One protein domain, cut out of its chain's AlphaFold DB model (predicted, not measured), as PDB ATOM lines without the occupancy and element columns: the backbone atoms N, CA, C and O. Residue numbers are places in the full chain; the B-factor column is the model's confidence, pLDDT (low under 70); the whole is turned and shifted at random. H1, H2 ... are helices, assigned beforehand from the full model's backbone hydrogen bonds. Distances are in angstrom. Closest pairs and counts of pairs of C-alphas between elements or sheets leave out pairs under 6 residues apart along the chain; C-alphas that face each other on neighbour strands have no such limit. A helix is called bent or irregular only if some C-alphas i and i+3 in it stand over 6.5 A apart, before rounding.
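This is residues 3 to 82 of the 116 residues of an uncharacterized protein of Desulfonispora thiosulfatigenes DSM 11270 (UniProt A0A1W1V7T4). A long straight helix, H5, and a shorter one, H1, overlap near one end of H5 and together make the length of the model, H1 touching residues 53 to 61 of H5 while the rest of H5 touches no other helix. Along one flank of this overlap the chain passes through two one-turn helices, H2 and H3, and then an irregular helix, H4, whose residues 42 to 47 stick out. The printed part has 80 residues with five named helices, H1 to H5 in that order, and no named strand; the class is all helix. It is loose, with a radius of gyration of the C-alphas of 15.1 A, and elongated, spanning 47 by 28 by 20 A.

H1, residues 3 to 15, touches H5, residues 53 to 75, with residues 53 to 61 of H5 alone. Their closest C-alphas, those of Lys 8 and Gly 54, are 4.1 A apart. They run opposite ways at a steep tilt of 40 degrees. H2, residues 21 to 24, is apart from H1 and H5. It is close to but not clearly touching H3, residues 30 to 33, the closest C-alphas being those of Tyr 23 and Ile 33, 6.8 A apart. H3 is close to but not clearly touching H1, with the C-alphas of Gly 11 and Val 30 closest at 7.0 A. H4, residues 37 to 50, is irregular: C-alphas 43 and 46 are 9.6 A apart. H4 is close to but not clearly touching H5, the closest C-alphas, those of Ile 37 and Ile 56, being 6.6 A apart. H1 and H4 are apart. In H1 and H5 every O i to N i+4 pair is within hydrogen-bond range, in H4 5 of 10 are, and H2 and H3 are too short for such a pair.

H1 begins at C-alpha 3, at (5.714, -44.594, -71.766), and is 18.5 A long from first to last C-alpha. H2 measures 4.9 A and H3 5.3 A in the same way. H4 begins at C-alpha 37, at (17.413, -49.167, -78.956), and measures 11.8 A. H5, the longest helix by residues, measures 33.4 A and ends at C-alpha 75, at (7.780, -69.677, -61.305).

The two C-alphas farthest apart are those of Lys 16 and Arg 77, 47.8 A. The printed part has no cut, and the four links between named helices are tight. The mean pLDDT of the printed part is 93.3, and no printed residue is under 70.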
ATOM      1  N   ALA A   3       4.353 -44.320 -71.299       93.88
ATOM      2  CA  ALA A   3       5.714 -44.594 -71.766       93.88
ATOM      3  C   ALA A   3       6.026 -43.952 -73.131       93.88
ATOM      4  O   ALA A   3       7.086 -43.361 -73.300       93.88
ATOM      5  N   ALA A   4       5.076 -43.988 -74.073       95.94
ATOM      6  CA  ALA A   4       5.240 -43.348 -75.378       95.94
ATOM      7  C   ALA A   4       5.308 -41.813 -75.293       95.94
ATOM      8  O   ALA A   4       6.121 -41.188 -75.969       95.94
ATOM      9  N   LEU A   5       4.473 -41.202 -74.443       96.56
ATOM     10  CA  LEU A   5       4.469 -39.752 -74.226       96.56
ATOM     11  C   LEU A   5       5.769 -39.291 -73.564       96.56
ATOM     12  O   LEU A   5       6.372 -38.327 -74.022       96.56
ATOM     13  N   VAL A   6       6.223 -40.016 -72.539       93.75
ATOM     14  CA  VAL A   6       7.494 -39.744 -71.856       93.75
ATOM     15  C   VAL A   6       8.670 -39.936 -72.813       93.75
ATOM     16  O   VAL A   6       9.537 -39.073 -72.881       93.75
ATOM     17  N   GLY A   7       8.676 -41.011 -73.608       94.62
ATOM     18  CA  GLY A   7       9.709 -41.245 -74.619       94.62
ATOM     19  C   GLY A   7       9.790 -40.108 -75.638       94.62
ATOM     20  O   GLY A   7      10.875 -39.595 -75.900       94.62
ATOM     21  N   LYS A   8       8.640 -39.642 -76.147       95.88
ATOM     22  CA  LYS A   8       8.578 -38.472 -77.032       95.88
ATOM     23  C   LYS A   8       9.101 -37.213 -76.337       95.88
ATOM     24  O   LYS A   8       9.941 -36.528 -76.897       95.88
ATOM     25  N   GLN A   9       8.643 -36.935 -75.117       94.94
ATOM     26  CA  GLN A   9       9.066 -35.758 -74.357       94.94
ATOM     27  C   GLN A   9      10.582 -35.736 -74.135       94.94
ATOM     28  O   GLN A   9      11.203 -34.688 -74.277       94.94
ATOM     29  N   ILE A  10      11.184 -36.879 -73.800       92.75
ATOM     30  CA  ILE A  10      12.639 -36.996 -73.650       92.75
ATOM     31  C   ILE A  10      13.337 -36.736 -74.991       92.75
ATOM     32  O   ILE A  10      14.316 -35.997 -75.014       92.75
ATOM     33  N   GLY A  11      12.809 -37.270 -76.097       93.44
ATOM     34  CA  GLY A  11      13.275 -36.961 -77.453       93.44
ATOM     35  C   GLY A  11      13.268 -35.460 -77.758       93.44
ATOM     36  O   GLY A  11      14.302 -34.896 -78.104       93.44
ATOM     37  N   ASP A  12      12.140 -34.790 -77.519       94.69
ATOM     38  CA  ASP A  12      12.000 -33.344 -77.736       94.69
ATOM     39  C   ASP A  12      12.977 -32.531 -76.853       94.69
ATOM     40  O   ASP A  12      13.439 -31.456 -77.238       94.69
ATOM     41  N   LEU A  13      13.283 -33.008 -75.639       93.50
ATOM     42  CA  LEU A  13      14.242 -32.370 -74.727       93.50
ATOM     43  C   LEU A  13      15.700 -32.592 -75.154       93.50
ATOM     44  O   LEU A  13      16.525 -31.706 -74.922       93.50
ATOM     45  N   LEU A  14      16.007 -33.735 -75.773       91.88
ATOM     46  CA  LEU A  14      17.312 -34.026 -76.374       91.88
ATOM     47  C   LEU A  14      17.585 -33.096 -77.554       91.88
ATOM     48  O   LEU A  14      18.636 -32.464 -77.591       91.88
ATOM     49  N   GLU A  15      16.611 -32.930 -78.451       91.00
ATOM     50  CA  GLU A  15      16.714 -31.999 -79.584       91.00
ATOM     51  C   GLU A  15      16.934 -30.549 -79.128       91.00
ATOM     52  O   GLU A  15      17.684 -29.797 -79.748       91.00
ATOM     53  N   LYS A  16      16.315 -30.155 -78.009       92.88
ATOM     54  CA  LYS A  16      16.469 -28.816 -77.415       92.88
ATOM     55  C   LYS A  16      17.741 -28.653 -76.577       92.88
ATOM     56  O   LYS A  16      18.024 -27.540 -76.138       92.88
ATOM     57  N   GLY A  17      18.475 -29.730 -76.294       88.31
ATOM     58  CA  GLY A  17      19.627 -29.712 -75.388       88.31
ATOM     59  C   GLY A  17      19.274 -29.419 -73.921       88.31
ATOM     60  O   GLY A  17      20.156 -29.115 -73.122       88.31
ATOM     61  N   THR A  18      17.996 -29.511 -73.535       90.56
ATOM     62  CA  THR A  18      17.494 -29.193 -72.184       90.56
ATOM     63  C   THR A  18      17.113 -30.454 -71.409       90.56
ATOM     64  O   THR A  18      16.082 -30.509 -70.735       90.56
ATOM     65  N   VAL A  19      17.920 -31.504 -71.536       88.12
ATOM     66  CA  VAL A  19      17.683 -32.800 -70.892       88.12
ATOM     67  C   VAL A  19      17.852 -32.666 -69.371       88.12
ATOM     68  O   VAL A  19      18.856 -32.105 -68.933       88.12
ATOM     69  N   PRO A  20      16.931 -33.178 -68.534       87.31
ATOM     70  CA  PRO A  20      17.093 -33.166 -67.080       87.31
ATOM     71  C   PRO A  20      18.363 -33.900 -66.620       87.31
ATOM     72  O   PRO A  20      18.736 -34.925 -67.190       87.31
ATOM     73  N   LYS A  21      18.995 -33.426 -65.536       87.69
ATOM     74  CA  LYS A  21      20.243 -34.009 -64.989       87.69
ATOM     75  C   LYS A  21      20.150 -35.513 -64.707       87.69
ATOM     76  O   LYS A  21      21.131 -36.232 -64.852       87.69
ATOM     77  N   GLU A  22      18.964 -35.989 -64.333       86.94
ATOM     78  CA  GLU A  22      18.695 -37.406 -64.069       86.94
ATOM     79  C   GLU A  22      18.875 -38.304 -65.297       86.94
ATOM     80  O   GLU A  22      19.197 -39.483 -65.139       86.94
ATOM     81  N   TYR A  23      18.680 -37.755 -66.498       85.50
ATOM     82  CA  TYR A  23      18.876 -38.463 -67.761       85.50
ATOM     83  C   TYR A  23      20.261 -38.197 -68.361       85.50
ATOM     84  O   TYR A  23      20.836 -39.096 -68.965       85.50
ATOM     85  N   GLN A  24      20.846 -37.018 -68.109       86.56
ATOM     86  CA  GLN A  24      22.201 -36.673 -68.568       86.56
ATOM     87  C   GLN A  24      23.284 -37.642 -68.070       86.56
ATOM     88  O   GLN A  24      24.296 -37.821 -68.738       86.56
ATOM     89  N   ARG A  25      23.081 -38.292 -66.914       88.69
ATOM     90  CA  ARG A  25      24.014 -39.317 -66.410       88.69
ATOM     91  C   ARG A  25      24.130 -40.544 -67.318       88.69
ATOM     92  O   ARG A  25      25.099 -41.282 -67.186       88.69
ATOM     93  N   PHE A  26      23.131 -40.792 -68.167       88.44
ATOM     94  CA  PHE A  26      23.132 -41.901 -69.120       88.44
ATOM     95  C   PHE A  26      23.715 -41.476 -70.469       88.44
ATOM     96  O   PHE A  26      24.339 -42.292 -71.134       88.44
ATOM     97  N   GLY A  27      23.577 -40.196 -70.823       88.62
ATOM     98  CA  GLY A  27      24.227 -39.582 -71.972       88.62
ATOM     99  C   GLY A  27      23.459 -38.375 -72.495       88.62
ATOM    100  O   GLY A  27      22.627 -37.785 -71.803       88.62
ATOM    101  N   SER A  28      23.763 -38.002 -73.731       88.00
ATOM    102  CA  SER A  28      23.230 -36.826 -74.425       88.00
ATOM    103  C   SER A  28      22.539 -37.153 -75.749       88.00
ATOM    104  O   SER A  28      21.994 -36.259 -76.392       88.00
ATOM    105  N   THR A  29      22.532 -38.424 -76.151       91.06
ATOM    106  CA  THR A  29      21.914 -38.906 -77.392       91.06
ATOM    107  C   THR A  29      20.773 -39.883 -77.118       91.06
ATOM    108  O   THR A  29      20.642 -40.434 -76.022       91.06
ATOM    109  N   VAL A  30      19.932 -40.119 -78.133       90.19
ATOM    110  CA  VAL A  30      18.857 -41.121 -78.058       90.19
ATOM    111  C   VAL A  30      19.453 -42.515 -77.833       90.19
ATOM    112  O   VAL A  30      18.935 -43.260 -77.005       90.19
ATOM    113  N   GLU A  31      20.563 -42.855 -78.498       90.31
ATOM    114  CA  GLU A  31      21.247 -44.135 -78.294       90.31
ATOM    115  C   GLU A  31      21.736 -44.373 -76.868       90.31
ATOM    116  O   GLU A  31      21.687 -45.501 -76.383       90.31
ATOM    117  N   GLU A  32      22.244 -43.329 -76.222       90.38
ATOM    118  CA  GLU A  32      22.800 -43.431 -74.875       90.38
ATOM    119  C   GLU A  32      21.702 -43.498 -73.807       90.38
ATOM    120  O   GLU A  32      21.850 -44.193 -72.803       90.38
ATOM    121  N   ILE A  33      20.586 -42.793 -74.016       91.06
ATOM    122  CA  ILE A  33      19.496 -42.727 -73.036       91.06
ATOM    123  C   ILE A  33      18.545 -43.925 -73.144       91.06
ATOM    124  O   ILE A  33      18.046 -44.401 -72.121       91.06
ATOM    125  N   PHE A  34      18.270 -44.422 -74.352       92.38
ATOM    126  CA  PHE A  34      17.332 -45.526 -74.566       92.38
ATOM    127  C   PHE A  34      18.061 -46.861 -74.740       92.38
ATOM    128  O   PHE A  34      18.375 -47.265 -75.853       92.38
ATOM    129  N   ASP A  35      18.263 -47.598 -73.649       89.06
ATOM    130  CA  ASP A  35      19.068 -48.831 -73.644       89.06
ATOM    131  C   ASP A  35      18.616 -49.906 -74.665       89.06
ATOM    132  O   ASP A  35      19.436 -50.521 -75.361       89.06
ATOM    133  N   ASP A  36      17.298 -50.086 -74.811       93.31
ATOM    134  CA  ASP A  36      16.693 -51.094 -75.694       93.31
ATOM    135  C   ASP A  36      16.788 -50.753 -77.189       93.31
ATOM    136  O   ASP A  36      16.513 -51.604 -78.040       93.31
ATOM    137  N   ILE A  37      17.219 -49.538 -77.549       94.06
ATOM    138  CA  ILE A  37      17.413 -49.167 -78.956       94.06
ATOM    139  C   ILE A  37      18.431 -50.083 -79.644       94.06
ATOM    140  O   ILE A  37      18.349 -50.305 -80.849       94.06
ATOM    141  N   ARG A  38      19.353 -50.688 -78.885       92.38
ATOM    142  CA  ARG A  38      20.302 -51.688 -79.390       92.38
ATOM    143  C   ARG A  38      19.588 -52.918 -79.947       92.38
ATOM    144  O   ARG A  38      19.968 -53.408 -81.004       92.38
ATOM    145  N   GLN A  39      18.522 -53.377 -79.292       93.31
ATOM    146  CA  GLN A  39      17.707 -54.490 -79.789       93.31
ATOM    147  C   GLN A  39      16.938 -54.100 -81.055       93.31
ATOM    148  O   GLN A  39      16.846 -54.882 -82.004       93.31
ATOM    149  N   LEU A  40      16.440 -52.861 -81.101       94.75
ATOM    150  CA  LEU A  40      15.794 -52.329 -82.297       94.75
ATOM    151  C   LEU A  40      16.784 -52.222 -83.465       94.75
ATOM    152  O   LEU A  40      16.426 -52.622 -84.567       94.75
ATOM    153  N   LYS A  41      18.035 -51.802 -83.228       94.44
ATOM    154  CA  LYS A  41      19.100 -51.782 -84.249       94.44
ATOM    155  C   LYS A  41      19.435 -53.177 -84.769       94.44
ATOM    156  O   LYS A  41      19.622 -53.336 -85.969       94.44
ATOM    157  N   LEU A  42      19.452 -54.196 -83.909       95.06
ATOM    158  CA  LEU A  42      19.645 -55.586 -84.350       95.06
ATOM    159  C   LEU A  42      18.518 -56.072 -85.275       95.06
ATOM    160  O   LEU A  42      18.763 -56.879 -86.165       95.06
ATOM    161  N   THR A  43      17.296 -55.578 -85.071       94.50
ATOM    162  CA  THR A  43      16.114 -56.013 -85.829       94.50
ATOM    163  C   THR A  43      15.902 -55.200 -87.108       94.50
ATOM    164  O   THR A  43      15.556 -55.756 -88.148       94.50
ATOM    165  N   TYR A  44      16.099 -53.882 -87.043       94.31
ATOM    166  CA  TYR A  44      15.745 -52.936 -88.106       94.31
ATOM    167  C   TYR A  44      16.958 -52.293 -88.799       94.31
ATOM    168  O   TYR A  44      16.784 -51.642 -89.831       94.31
ATOM    169  N   GLY A  45      18.174 -52.471 -88.274       94.06
ATOM    170  CA  GLY A  45      19.394 -51.883 -88.827       94.06
ATOM    171  C   GLY A  45      19.320 -50.357 -88.899       94.06
ATOM    172  O   GLY A  45      18.906 -49.690 -87.950       94.06
ATOM    173  N   ASP A  46      19.672 -49.803 -90.057       92.25
ATOM    174  CA  ASP A  46      19.706 -48.352 -90.283       92.25
ATOM    175  C   ASP A  46      18.327 -47.688 -90.151       92.25
ATOM    176  O   ASP A  46      18.228 -46.526 -89.746       92.25
ATOM    177  N   LYS A  47      17.244 -48.444 -90.390       93.94
ATOM    178  CA  LYS A  47      15.863 -47.952 -90.250       93.94
ATOM    179  C   LYS A  47      15.492 -47.605 -88.811       93.94
ATOM    180  O   LYS A  47      14.487 -46.941 -88.588       93.94
ATOM    181  N   THR A  48      16.282 -48.015 -87.814       92.25
ATOM    182  CA  THR A  48      16.048 -47.606 -86.420       92.25
ATOM    183  C   THR A  48      16.124 -46.089 -86.238       92.25
ATOM    184  O   THR A  48      15.452 -45.563 -85.358       92.25
ATOM    185  N   THR A  49      16.871 -45.380 -87.088       89.25
ATOM    186  CA  THR A  49      16.950 -43.908 -87.068       89.25
ATOM    187  C   THR A  49      15.626 -43.220 -87.420       89.25
ATOM    188  O   THR A  49      15.398 -42.088 -87.005       89.25
ATOM    189  N   GLU A  50      14.720 -43.911 -88.119       93.94
ATOM    190  CA  GLU A  50      13.381 -43.414 -88.465       93.94
ATOM    191  C   GLU A  50      12.361 -43.635 -87.329       93.94
ATOM    192  O   GLU A  50      11.248 -43.103 -87.360       93.94
ATOM    193  N   ILE A  51      12.711 -44.430 -86.310       94.88
ATOM    194  CA  ILE A  51      11.807 -44.767 -85.210       94.88
ATOM    195  C   ILE A  51      11.781 -43.618 -84.200       94.88
ATOM    196  O   ILE A  51      12.787 -43.273 -83.587       94.88
ATOM    197  N   SER A  52      10.589 -43.069 -83.958       95.44
ATOM    198  CA  SER A  52      10.425 -41.999 -82.969       95.44
ATOM    199  C   SER A  52      10.847 -42.428 -81.547       95.44
ATOM    200  O   SER A  52      10.535 -43.552 -81.130       95.44
ATOM    201  N   PRO A  53      11.418 -41.521 -80.730       95.06
ATOM    202  CA  PRO A  53      11.720 -41.776 -79.316       95.06
ATOM    203  C   PRO A  53      10.520 -42.269 -78.494       95.06
ATOM    204  O   PRO A  53      10.667 -43.073 -77.574       95.06
ATOM    205  N   GLY A  54       9.301 -41.849 -78.850       96.19
ATOM    206  CA  GLY A  54       8.077 -42.351 -78.222       96.19
ATOM    207  C   GLY A  54       7.819 -43.834 -78.500       96.19
ATOM    208  O   GLY A  54       7.434 -44.574 -77.594       96.19
ATOM    209  N   ALA A  55       8.070 -44.298 -79.725       95.94
ATOM    210  CA  ALA A  55       7.957 -45.714 -80.066       95.94
ATOM    211  C   ALA A  55       9.040 -46.551 -79.367       95.94
ATOM    212  O   ALA A  55       8.730 -47.620 -78.843       95.94
ATOM    213  N   ILE A  56      10.269 -46.031 -79.276       95.75
ATOM    214  CA  ILE A  56      11.363 -46.675 -78.532       95.75
ATOM    215  C   ILE A  56      10.987 -46.805 -77.049       95.75
ATOM    216  O   ILE A  56      11.054 -47.895 -76.489       95.75
ATOM    217  N   GLY A  57      10.492 -45.730 -76.426       95.00
ATOM    218  CA  GLY A  57      10.048 -45.759 -75.029       95.00
ATOM    219  C   GLY A  57       8.899 -46.740 -74.767       95.00
ATOM    220  O   GLY A  57       8.867 -47.404 -73.728       95.00
ATOM    221  N   LEU A  58       7.960 -46.878 -75.710       96.12
ATOM    222  CA  LEU A  58       6.900 -47.886 -75.620       96.12
ATOM    223  C   LEU A  58       7.456 -49.309 -75.735       96.12
ATOM    224  O   LEU A  58       7.067 -50.166 -74.942       96.12
ATOM    225  N   TYR A  59       8.359 -49.546 -76.689       95.81
ATOM    226  CA  TYR A  59       9.030 -50.833 -76.853       95.81
ATOM    227  C   TYR A  59       9.745 -51.243 -75.565       95.81
ATOM    228  O   TYR A  59       9.474 -52.321 -75.046       95.81
ATOM    229  N   SER A  60      10.560 -50.354 -74.990       94.31
ATOM    230  CA  SER A  60      11.257 -50.595 -73.722       94.31
ATOM    231  C   SER A  60      10.316 -50.997 -72.593       94.31
ATOM    232  O   SER A  60      10.565 -51.948 -71.848       94.31
ATOM    233  N   TYR A  61       9.195 -50.288 -72.468       95.50
ATOM    234  CA  TYR A  61       8.203 -50.596 -71.448       95.50
ATOM    235  C   TYR A  61       7.585 -51.985 -71.651       95.50
ATOM    236  O   TYR A  61       7.498 -52.760 -70.699       95.50
ATOM    237  N   LEU A  62       7.192 -52.317 -72.882       95.81
ATOM    238  CA  LEU A  62       6.624 -53.626 -73.203       95.81
ATOM    239  C   LEU A  62       7.647 -54.750 -73.027       95.81
ATOM    240  O   LEU A  62       7.288 -55.796 -72.493       95.81
ATOM    241  N   ASN A  63       8.910 -54.522 -73.393       95.12
ATOM    242  CA  ASN A  63       9.999 -55.469 -73.171       95.12
ATOM    243  C   ASN A  63      10.130 -55.793 -71.673       95.12
ATOM    244  O   ASN A  63      10.090 -56.955 -71.273       95.12
ATOM    245  N   ARG A  64      10.146 -54.767 -70.811       94.75
ATOM    246  CA  ARG A  64      10.169 -54.952 -69.352       94.75
ATOM    247  C   ARG A  64       8.948 -55.714 -68.825       94.75
ATOM    248  O   ARG A  64       9.102 -56.576 -67.960       94.75
ATOM    249  N   VAL A  65       7.745 -55.401 -69.311       95.75
ATOM    250  CA  VAL A  65       6.519 -56.123 -68.926       95.75
ATOM    251  C   VAL A  65       6.602 -57.587 -69.356       95.75
ATOM    252  O   VAL A  65       6.310 -58.466 -68.550       95.75
ATOM    253  N   SER A  66       7.062 -57.853 -70.580       96.00
ATOM    254  CA  SER A  66       7.260 -59.205 -71.107       96.00
ATOM    255  C   SER A  66       8.196 -60.021 -70.215       96.00
ATOM    256  O   SER A  66       7.853 -61.135 -69.834       96.00
ATOM    257  N   VAL A  67       9.336 -59.448 -69.811       96.31
ATOM    258  CA  VAL A  67      10.280 -60.100 -68.887       96.31
ATOM    259  C   VAL A  67       9.613 -60.439 -67.547       96.31
ATOM    260  O   VAL A  67       9.782 -61.546 -67.042       96.31
ATOM    261  N   GLY A  68       8.820 -59.527 -66.978       95.75
ATOM    262  CA  GLY A  68       8.101 -59.782 -65.723       95.75
ATOM    263  C   GLY A  68       7.057 -60.899 -65.842       95.75
ATOM    264  O   GLY A  68       6.955 -61.752 -64.961       95.75
ATOM    265  N   VAL A  69       6.321 -60.942 -66.956       95.25
ATOM    266  CA  VAL A  69       5.362 -62.023 -67.234       95.25
ATOM    267  C   VAL A  69       6.092 -63.357 -67.404       95.25
ATOM    268  O   VAL A  69       5.679 -64.347 -66.809       95.25
ATOM    269  N   GLN A  70       7.212 -63.383 -68.130       96.38
ATOM    270  CA  GLN A  70       8.047 -64.578 -68.281       96.38
ATOM    271  C   GLN A  70       8.581 -65.095 -66.938       96.38
ATOM    272  O   GLN A  70       8.640 -66.305 -66.730       96.38
ATOM    273  N   GLN A  71       8.935 -64.208 -66.005       96.38
ATOM    274  CA  GLN A  71       9.328 -64.607 -64.651       96.38
ATOM    275  C   GLN A  71       8.168 -65.267 -63.893       96.38
ATOM    276  O   GLN A  71       8.353 -66.340 -63.323       96.38
ATOM    277  N   LEU A  72       6.965 -64.680 -63.927       94.56
ATOM    278  CA  LEU A  72       5.773 -65.263 -63.293       94.56
ATOM    279  C   LEU A  72       5.414 -66.633 -63.895       94.56
ATOM    280  O   LEU A  72       5.116 -67.585 -63.174       94.56
ATOM    281  N   MET A  73       5.497 -66.737 -65.219       95.94
ATOM    282  CA  MET A  73       5.342 -67.970 -65.987       95.94
ATOM    283  C   MET A  73       6.338 -69.052 -65.552       95.94
ATOM    284  O   MET A  73       5.946 -70.181 -65.258       95.94
ATOM    285  N   ALA A  74       7.624 -68.703 -65.457       96.00
ATOM    286  CA  ALA A  74       8.678 -69.632 -65.063       96.00
ATOM    287  C   ALA A  74       8.494 -70.151 -63.627       96.00
ATOM    288  O   ALA A  74       8.679 -71.344 -63.387       96.00
ATOM    289  N   LEU A  75       8.071 -69.289 -62.693       95.19
ATOM    290  CA  LEU A  75       7.780 -69.677 -61.305       95.19
ATOM    291  C   LEU A  75       6.631 -70.692 -61.209       95.19
ATOM    292  O   LEU A  75       6.686 -71.596 -60.377       95.19
ATOM    293  N   ASN A  76       5.649 -70.598 -62.107       94.44
ATOM    294  CA  ASN A  76       4.527 -71.535 -62.203       94.44
ATOM    295  C   ASN A  76       4.783 -72.706 -63.173       94.44
ATOM    296  O   ASN A  76       3.900 -73.528 -63.393       94.44
ATOM    297  N   ARG A  77       5.994 -72.816 -63.748       96.44
ATOM    298  CA  ARG A  77       6.377 -73.832 -64.756       96.44
ATOM    299  C   ARG A  77       5.477 -73.846 -66.001       96.44
ATOM    300  O   ARG A  77       5.253 -74.893 -66.607       96.44
ATOM    301  N   LYS A  78       4.984 -72.677 -66.405       96.62
ATOM    302  CA  LYS A  78       4.098 -72.488 -67.559       96.62
ATOM    303  C   LYS A  78       4.851 -71.762 -68.661       96.62
ATOM    304  O   LYS A  78       5.175 -70.595 -68.513       96.62
ATOM    305  N   PHE A  79       5.141 -72.437 -69.772       95.44
ATOM    306  CA  PHE A  79       6.017 -71.894 -70.828       95.44
ATOM    307  C   PHE A  79       5.274 -71.348 -72.052       95.44
ATOM    308  O   PHE A  79       5.903 -70.884 -73.000       95.44
ATOM    309  N   MET A  80       3.941 -71.362 -72.026       96.44
ATOM    310  CA  MET A  80       3.084 -70.790 -73.065       96.44
ATOM    311  C   MET A  80       1.963 -69.979 -72.421       96.44
ATOM    312  O   MET A  80       1.504 -70.309 -71.328       96.44
ATOM    313  N   LEU A  81       1.530 -68.910 -73.096       94.44
ATOM    314  CA  LEU A  81       0.522 -67.984 -72.562       94.44
ATOM    315  C   LEU A  81      -0.818 -68.669 -72.278       94.44
ATOM    316  O   LEU A  81      -1.487 -68.304 -71.320       94.44
ATOM    317  N   GLU A  82      -1.183 -69.679 -73.069       96.06
ATOM    318  CA  GLU A  82      -2.421 -70.449 -72.888       96.06
ATOM    319  C   GLU A  82      -2.465 -71.256 -71.585       96.06
ATOM    320  O   GLU A  82      -3.538 -71.669 -71.156       96.06
TER     321      GLU A  82